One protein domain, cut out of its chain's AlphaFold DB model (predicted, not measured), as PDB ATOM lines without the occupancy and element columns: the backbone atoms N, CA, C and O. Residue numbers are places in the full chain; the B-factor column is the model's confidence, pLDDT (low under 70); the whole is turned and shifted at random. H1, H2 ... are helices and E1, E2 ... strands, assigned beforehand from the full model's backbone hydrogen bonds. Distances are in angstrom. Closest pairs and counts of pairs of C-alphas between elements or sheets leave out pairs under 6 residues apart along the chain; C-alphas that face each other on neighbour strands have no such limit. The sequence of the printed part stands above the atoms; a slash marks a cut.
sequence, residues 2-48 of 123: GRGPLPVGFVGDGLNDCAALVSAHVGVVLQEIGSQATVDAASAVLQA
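AT A GLANCE: This is residues 2 to 48 of the 123 residues of a protein of Coccolithus braarudii (UniProt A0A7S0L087). A small sheet of three parallel strands has one short helix, H1, over one face, running along strand E1, while a second, shorter helix, H2, only grazes the sheet. Residues 2 to 8, before E1, make an extended tail that adds much to the length. The printed part has 47 residues, with two named helices and three named strands in the order E1, H1, E2, H2, E3; across the sheet the order is E1, E2, E3. The class is mixed, helices and strands, with under half of the residues, 22 of 47, in named elements. The whole is only just compact, close to loose, with a radius of gyration of the C-alphas of 11.1 A, and only just elongated, with spans of 39 by 20 by 14 A.

IN THESE COORDINATES: After residues 2 to 8, E1 covers residues 9 to 12, from C-alpha 9 at (-19.937, -22.163, -1.798), and is 10.2 A long. H1 is residues 18 to 23, 8.8 A from first to last C-alpha. E2, the longest strand, is residues 26 to 30 and measures 13.3 A. H2 is residues 36 to 39, 5.1 A long, beginning at C-alpha 36 at (-34.616, -14.384, -13.980). E3 is residues 44 to 46, 6.7 A long, ending at C-alpha 46 at (-21.582, -15.790, -13.214).

HOW THE PARTS SIT: E2 is the inner strand, and E1 and E3 are the edge strands. E1 and E2 are parallel at 23 degrees, with N 28 and O 10 at 2.8 A and N 10 and O 26 at 2.9 A, within hydrogen-bond range. E2 and E3 are parallel at 31 degrees, with N 46 and O 29 at 2.8 A. E1 and E3 are apart. H1 is on the sheet at a height of 8.1 A over the sheet. It lies over E1 and runs along the strands, at 3 degrees to E1 on the local plane. The closest C-alphas of H1 and E1 are those of Leu 21 and Phe 10, 5.8 A apart; those of H1 and E2 are Leu 21 and Gly 27, 4.4 A apart. E1, H1, E2 and E2, H2, E3 are strand-helix-strand units, two parallel neighbour strands with a helix between them in the chain, each with a right-handed crossover. H2 only grazes the sheet, with its residues 38 to 39; the closest C-alphas of H2 and E2 are those of Val 39 and Val 29, 6.8 A apart. H1 and H2 are close but not clearly touching, the C-alphas of Cys 18 and Thr 38, their closest, being 6.9 A apart. In H1 every O i to N i+4 pair is within hydrogen-bond range; H2 is too short for such a pair.

THE WHOLE: The two C-alphas farthest apart are those of Gly 2 and Glu 32, at 39.6 A. The printed part has no cut, and its four links between named elements are tight. The mean pLDDT of the printed part is 73.7; residues 2 to 4, residue 14, residues 31 to 41 and residue 48 are under 70.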
ATOM      1  N   GLY A   2     -13.427 -29.296  17.773       54.56
ATOM      2  CA  GLY A   2     -14.481 -28.723  16.937       54.56
ATOM      3  C   GLY A   2     -13.963 -27.631  16.007       54.56
ATOM      4  O   GLY A   2     -13.675 -26.525  16.451       54.56
ATOM      5  N   ARG A   3     -13.874 -27.935  14.711       58.91
ATOM      6  CA  ARG A   3     -13.963 -26.908  13.671       58.91
ATOM      7  C   ARG A   3     -15.453 -26.649  13.459       58.91
ATOM      8  O   ARG A   3     -16.190 -27.601  13.215       58.91
ATOM      9  N   GLY A   4     -15.889 -25.397  13.605       65.38
ATOM     10  CA  GLY A   4     -17.223 -24.989  13.162       65.38
ATOM     11  C   GLY A   4     -17.429 -25.321  11.676       65.38
ATOM     12  O   GLY A   4     -16.448 -25.621  10.984       65.38
ATOM     13  N   PRO A   5     -18.677 -25.306  11.180       73.62
ATOM     14  CA  PRO A   5     -18.955 -25.606   9.780       73.62
ATOM     15  C   PRO A   5     -18.086 -24.726   8.873       73.62
ATOM     16  O   PRO A   5     -17.977 -23.517   9.078       73.62
ATOM     17  N   LEU A   6     -17.404 -25.352   7.911       80.75
ATOM     18  CA  LEU A   6     -16.583 -24.627   6.947       80.75
ATOM     19  C   LEU A   6     -17.501 -23.781   6.051       80.75
ATOM     20  O   LEU A   6     -18.576 -24.262   5.685       80.75
ATOM     21  N   PRO A   7     -17.097 -22.557   5.664       82.38
ATOM     22  CA  PRO A   7     -17.838 -21.787   4.676       82.38
ATOM     23  C   PRO A   7     -17.927 -22.590   3.377       82.38
ATOM     24  O   PRO A   7     -16.904 -22.988   2.817       82.38
ATOM     25  N   VAL A   8     -19.150 -22.838   2.917       85.75
ATOM     26  CA  VAL A   8     -19.431 -23.594   1.691       85.75
ATOM     27  C   VAL A   8     -19.960 -22.661   0.611       85.75
ATOM     28  O   VAL A   8     -20.854 -21.852   0.866       85.75
ATOM     29  N   GLY A   9     -19.397 -22.777  -0.589       84.62
ATOM     30  CA  GLY A   9     -19.937 -22.163  -1.798       84.62
ATOM     31  C   GLY A   9     -20.671 -23.212  -2.627       84.62
ATOM     32  O   GLY A   9     -20.152 -24.318  -2.786       84.62
ATOM     33  N   PHE A  10     -21.852 -22.878  -3.138       83.81
ATOM     34  CA  PHE A  10     -22.646 -23.748  -4.006       83.81
ATOM     35  C   PHE A  10     -22.791 -23.105  -5.386       83.81
ATOM     36  O   PHE A  10     -23.043 -21.905  -5.486       83.81
ATOM     37  N   VAL A  11     -22.613 -23.898  -6.441       83.75
ATOM     38  CA  VAL A  11     -22.711 -23.458  -7.838       83.75
ATOM     39  C   VAL A  11     -23.750 -24.330  -8.524       83.75
ATOM     40  O   VAL A  11     -23.618 -25.552  -8.481       83.75
ATOM     41  N   GLY A  12     -24.752 -23.722  -9.152       80.44
ATOM     42  CA  GLY A  12     -25.815 -24.456  -9.837       80.44
ATOM     43  C   GLY A  12     -26.527 -23.626 -10.900       80.44
ATOM     44  O   GLY A  12     -26.254 -22.437 -11.072       80.44
ATOM     45  N   ASP A  13     -27.450 -24.262 -11.616       77.44
ATOM     46  CA  ASP A  13     -28.337 -23.585 -12.571       77.44
ATOM     47  C   ASP A  13     -29.485 -22.835 -11.880       77.44
ATOM     48  O   ASP A  13     -30.077 -21.931 -12.460       77.44
ATOM     49  N   GLY A  14     -29.761 -23.228 -10.629       69.12
ATOM     50  CA  GLY A  14     -30.760 -22.714  -9.705       69.12
ATOM     51  C   GLY A  14     -32.217 -22.848 -10.160       69.12
ATOM     52  O   GLY A  14     -33.093 -22.190  -9.594       69.12
ATOM     53  N   LEU A  15     -32.496 -23.731 -11.123       71.50
ATOM     54  CA  LEU A  15     -33.857 -24.210 -11.366       71.50
ATOM     55  C   LEU A  15     -34.199 -25.311 -10.355       71.50
ATOM     56  O   LEU A  15     -35.159 -25.187  -9.596       71.50
ATOM     57  N   ASN A  16     -33.365 -26.353 -10.303       76.62
ATOM     58  CA  ASN A  16     -33.535 -27.481  -9.381       76.62
ATOM     59  C   ASN A  16     -32.764 -27.287  -8.066       76.62
ATOM     60  O   ASN A  16     -33.141 -27.846  -7.038       76.62
ATOM     61  N   ASP A  17     -31.731 -26.440  -8.079       79.31
ATOM     62  CA  ASP A  17     -30.809 -26.273  -6.952       79.31
ATOM     63  C   ASP A  17     -31.066 -25.016  -6.097       79.31
ATOM     64  O   ASP A  17     -30.244 -24.632  -5.262       79.31
ATOM     65  N   CYS A  18     -32.213 -24.351  -6.276       72.00
ATOM     66  CA  CYS A  18     -32.519 -23.062  -5.637       72.00
ATOM     67  C   CYS A  18     -32.421 -23.105  -4.094       72.00
ATOM     68  O   CYS A  18     -31.806 -22.235  -3.477       72.00
ATOM     69  N   ALA A  19     -32.920 -24.165  -3.450       77.19
ATOM     70  CA  ALA A  19     -32.814 -24.324  -1.994       77.19
ATOM     71  C   ALA A  19     -31.362 -24.537  -1.510       77.19
ATOM     72  O   ALA A  19     -30.993 -24.114  -0.410       77.19
ATOM     73  N   ALA A  20     -30.517 -25.172  -2.330       78.69
ATOM     74  CA  ALA A  20     -29.101 -25.372  -2.028       78.69
ATOM     75  C   ALA A  20     -28.300 -24.066  -2.182       78.69
ATOM     76  O   ALA A  20     -27.423 -23.785  -1.368       78.69
ATOM     77  N   LEU A  21     -28.654 -23.224  -3.160       76.81
ATOM     78  CA  LEU A  21     -28.059 -21.896  -3.357       76.81
ATOM     79  C   LEU A  21     -28.319 -20.959  -2.172       76.81
ATOM     80  O   LEU A  21     -27.397 -20.283  -1.723       76.81
ATOM     81  N   VAL A  22     -29.547 -20.957  -1.643       75.44
ATOM     82  CA  VAL A  22     -29.947 -20.099  -0.511       75.44
ATOM     83  C   VAL A  22     -29.355 -20.573   0.823       75.44
ATOM     84  O   VAL A  22     -29.109 -19.763   1.713       75.44
ATOM     85  N   SER A  23     -29.121 -21.879   0.984       79.81
ATOM     86  CA  SER A  23     -28.541 -22.444   2.215       79.81
ATOM     87  C   SER A  23     -27.008 -22.414   2.254       79.81
ATOM     88  O   SER A  23     -26.415 -22.591   3.322       79.81
ATOM     89  N   ALA A  24     -26.352 -22.179   1.117       81.50
ATOM     90  CA  ALA A  24     -24.910 -21.992   1.054       81.50
ATOM     91  C   ALA A  24     -24.488 -20.620   1.605       81.50
ATOM     92  O   ALA A  24     -25.251 -19.660   1.604       81.50
ATOM     93  N   HIS A  25     -23.228 -20.501   2.035       82.50
ATOM     94  CA  HIS A  25     -22.687 -19.199   2.451       82.50
ATOM     95  C   HIS A  25     -22.473 -18.271   1.250       82.50
ATOM     96  O   HIS A  25     -22.485 -17.052   1.399       82.50
ATOM     97  N   VAL A  26     -22.232 -18.854   0.073       83.38
ATOM     98  CA  VAL A  26     -22.129 -18.148  -1.205       83.38
ATOM     99  C   VAL A  26     -22.796 -19.013  -2.273       83.38
ATOM    100  O   VAL A  26     -22.259 -20.064  -2.626       83.38
ATOM    101  N   GLY A  27     -23.955 -18.591  -2.777       83.06
ATOM    102  CA  GLY A  27     -24.621 -19.227  -3.916       83.06
ATOM    103  C   GLY A  27     -24.264 -18.524  -5.226       83.06
ATOM    104  O   GLY A  27     -24.457 -17.312  -5.334       83.06
ATOM    105  N   VAL A  28     -23.745 -19.267  -6.208       82.12
ATOM    106  CA  VAL A  28     -23.374 -18.758  -7.537       82.12
ATOM    107  C   VAL A  28     -24.236 -19.412  -8.612       82.12
ATOM    108  O   VAL A  28     -24.249 -20.636  -8.733       82.12
ATOM    109  N   VAL A  29     -24.920 -18.601  -9.418       83.75
ATOM    110  CA  VAL A  29     -25.743 -19.076 -10.545       83.75
ATOM    111  C   VAL A  29     -25.061 -18.788 -11.875       83.75
ATOM    112  O   VAL A  29     -24.506 -17.709 -12.068       83.75
ATOM    113  N   LEU A  30     -25.130 -19.744 -12.801       77.50
ATOM    114  CA  LEU A  30     -24.685 -19.585 -14.187       77.50
ATOM    115  C   LEU A  30     -25.808 -18.961 -15.030       77.50
ATOM    116  O   LEU A  30     -26.862 -19.571 -15.211       77.50
ATOM    117  N   GLN A  31     -25.588 -17.748 -15.549       68.00
ATOM    118  CA  GLN A  31     -26.646 -16.958 -16.202       68.00
ATOM    119  C   GLN A  31     -27.179 -17.584 -17.504       68.00
ATOM    120  O   GLN A  31     -28.333 -17.358 -17.843       68.00
ATOM    121  N   GLU A  32     -26.383 -18.388 -18.223       64.88
ATOM    122  CA  GLU A  32     -26.857 -19.086 -19.433       64.88
ATOM    123  C   GLU A  32     -27.889 -20.186 -19.137       64.88
ATOM    124  O   GLU A  32     -28.649 -20.560 -20.028       64.88
ATOM    125  N   ILE A  33     -27.926 -20.706 -17.903       62.25
ATOM    126  CA  ILE A  33     -28.757 -21.861 -17.527       62.25
ATOM    127  C   ILE A  33     -29.912 -21.446 -16.588       62.25
ATOM    128  O   ILE A  33     -30.962 -22.085 -16.583       62.25
ATOM    129  N   GLY A  34     -29.756 -20.355 -15.829       60.53
ATOM    130  CA  GLY A  34     -30.738 -19.885 -14.845       60.53
ATOM    131  C   GLY A  34     -31.784 -18.894 -15.379       60.53
ATOM    132  O   GLY A  34     -31.488 -18.007 -16.175       60.53
ATOM    133  N   SER A  35     -33.023 -19.005 -14.889       65.25
ATOM    134  CA  SER A  35     -34.109 -18.042 -15.152       65.25
ATOM    135  C   SER A  35     -33.916 -16.736 -14.359       65.25
ATOM    136  O   SER A  35     -33.221 -16.718 -13.346       65.25
ATOM    137  N   GLN A  36     -34.596 -15.648 -14.744       67.06
ATOM    138  CA  GLN A  36     -34.616 -14.384 -13.980       67.06
ATOM    139  C   GLN A  36     -35.030 -14.595 -12.511       67.06
ATOM    140  O   GLN A  36     -34.468 -13.988 -11.608       67.06
ATOM    141  N   ALA A  37     -35.945 -15.536 -12.260       60.22
ATOM    142  CA  ALA A  37     -36.366 -15.901 -10.904       60.22
ATOM    143  C   ALA A  37     -35.238 -16.533 -10.061       60.22
ATOM    144  O   ALA A  37     -35.265 -16.480  -8.835       60.22
ATOM    145  N   THR A  38     -34.253 -17.142 -10.715       61.91
ATOM    146  CA  THR A  38     -33.104 -17.788 -10.082       61.91
ATOM    147  C   THR A  38     -31.975 -16.794  -9.801       61.91
ATOM    148  O   THR A  38     -31.278 -16.913  -8.793       61.91
ATOM    149  N   VAL A  39     -31.814 -15.796 -10.671       64.19
ATOM    150  CA  VAL A  39     -30.871 -14.681 -10.501       64.19
ATOM    151  C   VAL A  39     -31.157 -13.915  -9.207       64.19
ATOM    152  O   VAL A  39     -30.229 -13.654  -8.447       64.19
ATOM    153  N   ASP A  40     -32.429 -13.645  -8.911       67.69
ATOM    154  CA  ASP A  40     -32.843 -12.920  -7.699       67.69
ATOM    155  C   ASP A  40     -32.554 -13.676  -6.389       67.69
ATOM    156  O   ASP A  40     -32.443 -13.063  -5.326       67.69
ATOM    157  N   ALA A  41     -32.421 -15.004  -6.439       65.81
ATOM    158  CA  ALA A  41     -32.159 -15.833  -5.262       65.81
ATOM    159  C   ALA A  41     -30.659 -16.024  -4.963       65.81
ATOM    160  O   ALA A  41     -30.302 -16.473  -3.871       65.81
ATOM    161  N   ALA A  42     -29.772 -15.723  -5.916       70.12
ATOM    162  CA  ALA A  42     -28.343 -16.001  -5.811       70.12
ATOM    163  C   ALA A  42     -27.555 -14.842  -5.184       70.12
ATOM    164  O   ALA A  42     -27.851 -13.669  -5.394       70.12
ATOM    165  N   SER A  43     -26.481 -15.162  -4.457       73.88
ATOM    166  CA  SER A  43     -25.573 -14.145  -3.900       73.88
ATOM    167  C   SER A  43     -24.632 -13.556  -4.955       73.88
ATOM    168  O   SER A  43     -24.115 -12.453  -4.781       73.88
ATOM    169  N   ALA A  44     -24.366 -14.305  -6.024       75.44
ATOM    170  CA  ALA A  44     -23.579 -13.864  -7.163       75.44
ATOM    171  C   ALA A  44     -24.039 -14.574  -8.441       75.44
ATOM    172  O   ALA A  44     -24.456 -15.732  -8.419       75.44
ATOM    173  N   VAL A  45     -23.909 -13.885  -9.571       77.75
ATOM    174  CA  VAL A  45     -24.268 -14.409 -10.891       77.75
ATOM    175  C   VAL A  45     -23.015 -14.427 -11.748       77.75
ATOM    176  O   VAL A  45     -22.341 -13.407 -11.899       77.75
ATOM    177  N   LEU A  46     -22.687 -15.597 -12.290       79.25
ATOM    178  CA  LEU A  46     -21.582 -15.790 -13.214       79.25
ATOM    179  C   LEU A  46     -22.133 -15.769 -14.644       79.25
ATOM    180  O   LEU A  46     -22.871 -16.663 -15.053       79.25
ATOM    181  N   GLN A  47     -21.771 -14.733 -15.402       70.88
ATOM    182  CA  GLN A  47     -22.151 -14.546 -16.813       70.88
ATOM    183  C   GLN A  47     -21.211 -15.269 -17.790       70.88
ATOM    184  O   GLN A  47     -21.097 -14.875 -18.945       70.88
ATOM    185  N   ALA A  48     -20.497 -16.285 -17.312       68.56
ATOM    186  CA  ALA A  48     -19.415 -16.951 -18.023       68.56
ATOM    187  C   ALA A  48     -19.445 -18.463 -17.769       68.56
ATOM    188  O   ALA A  48     -20.268 -18.964 -17.000       68.56
TER     189      ALA A  48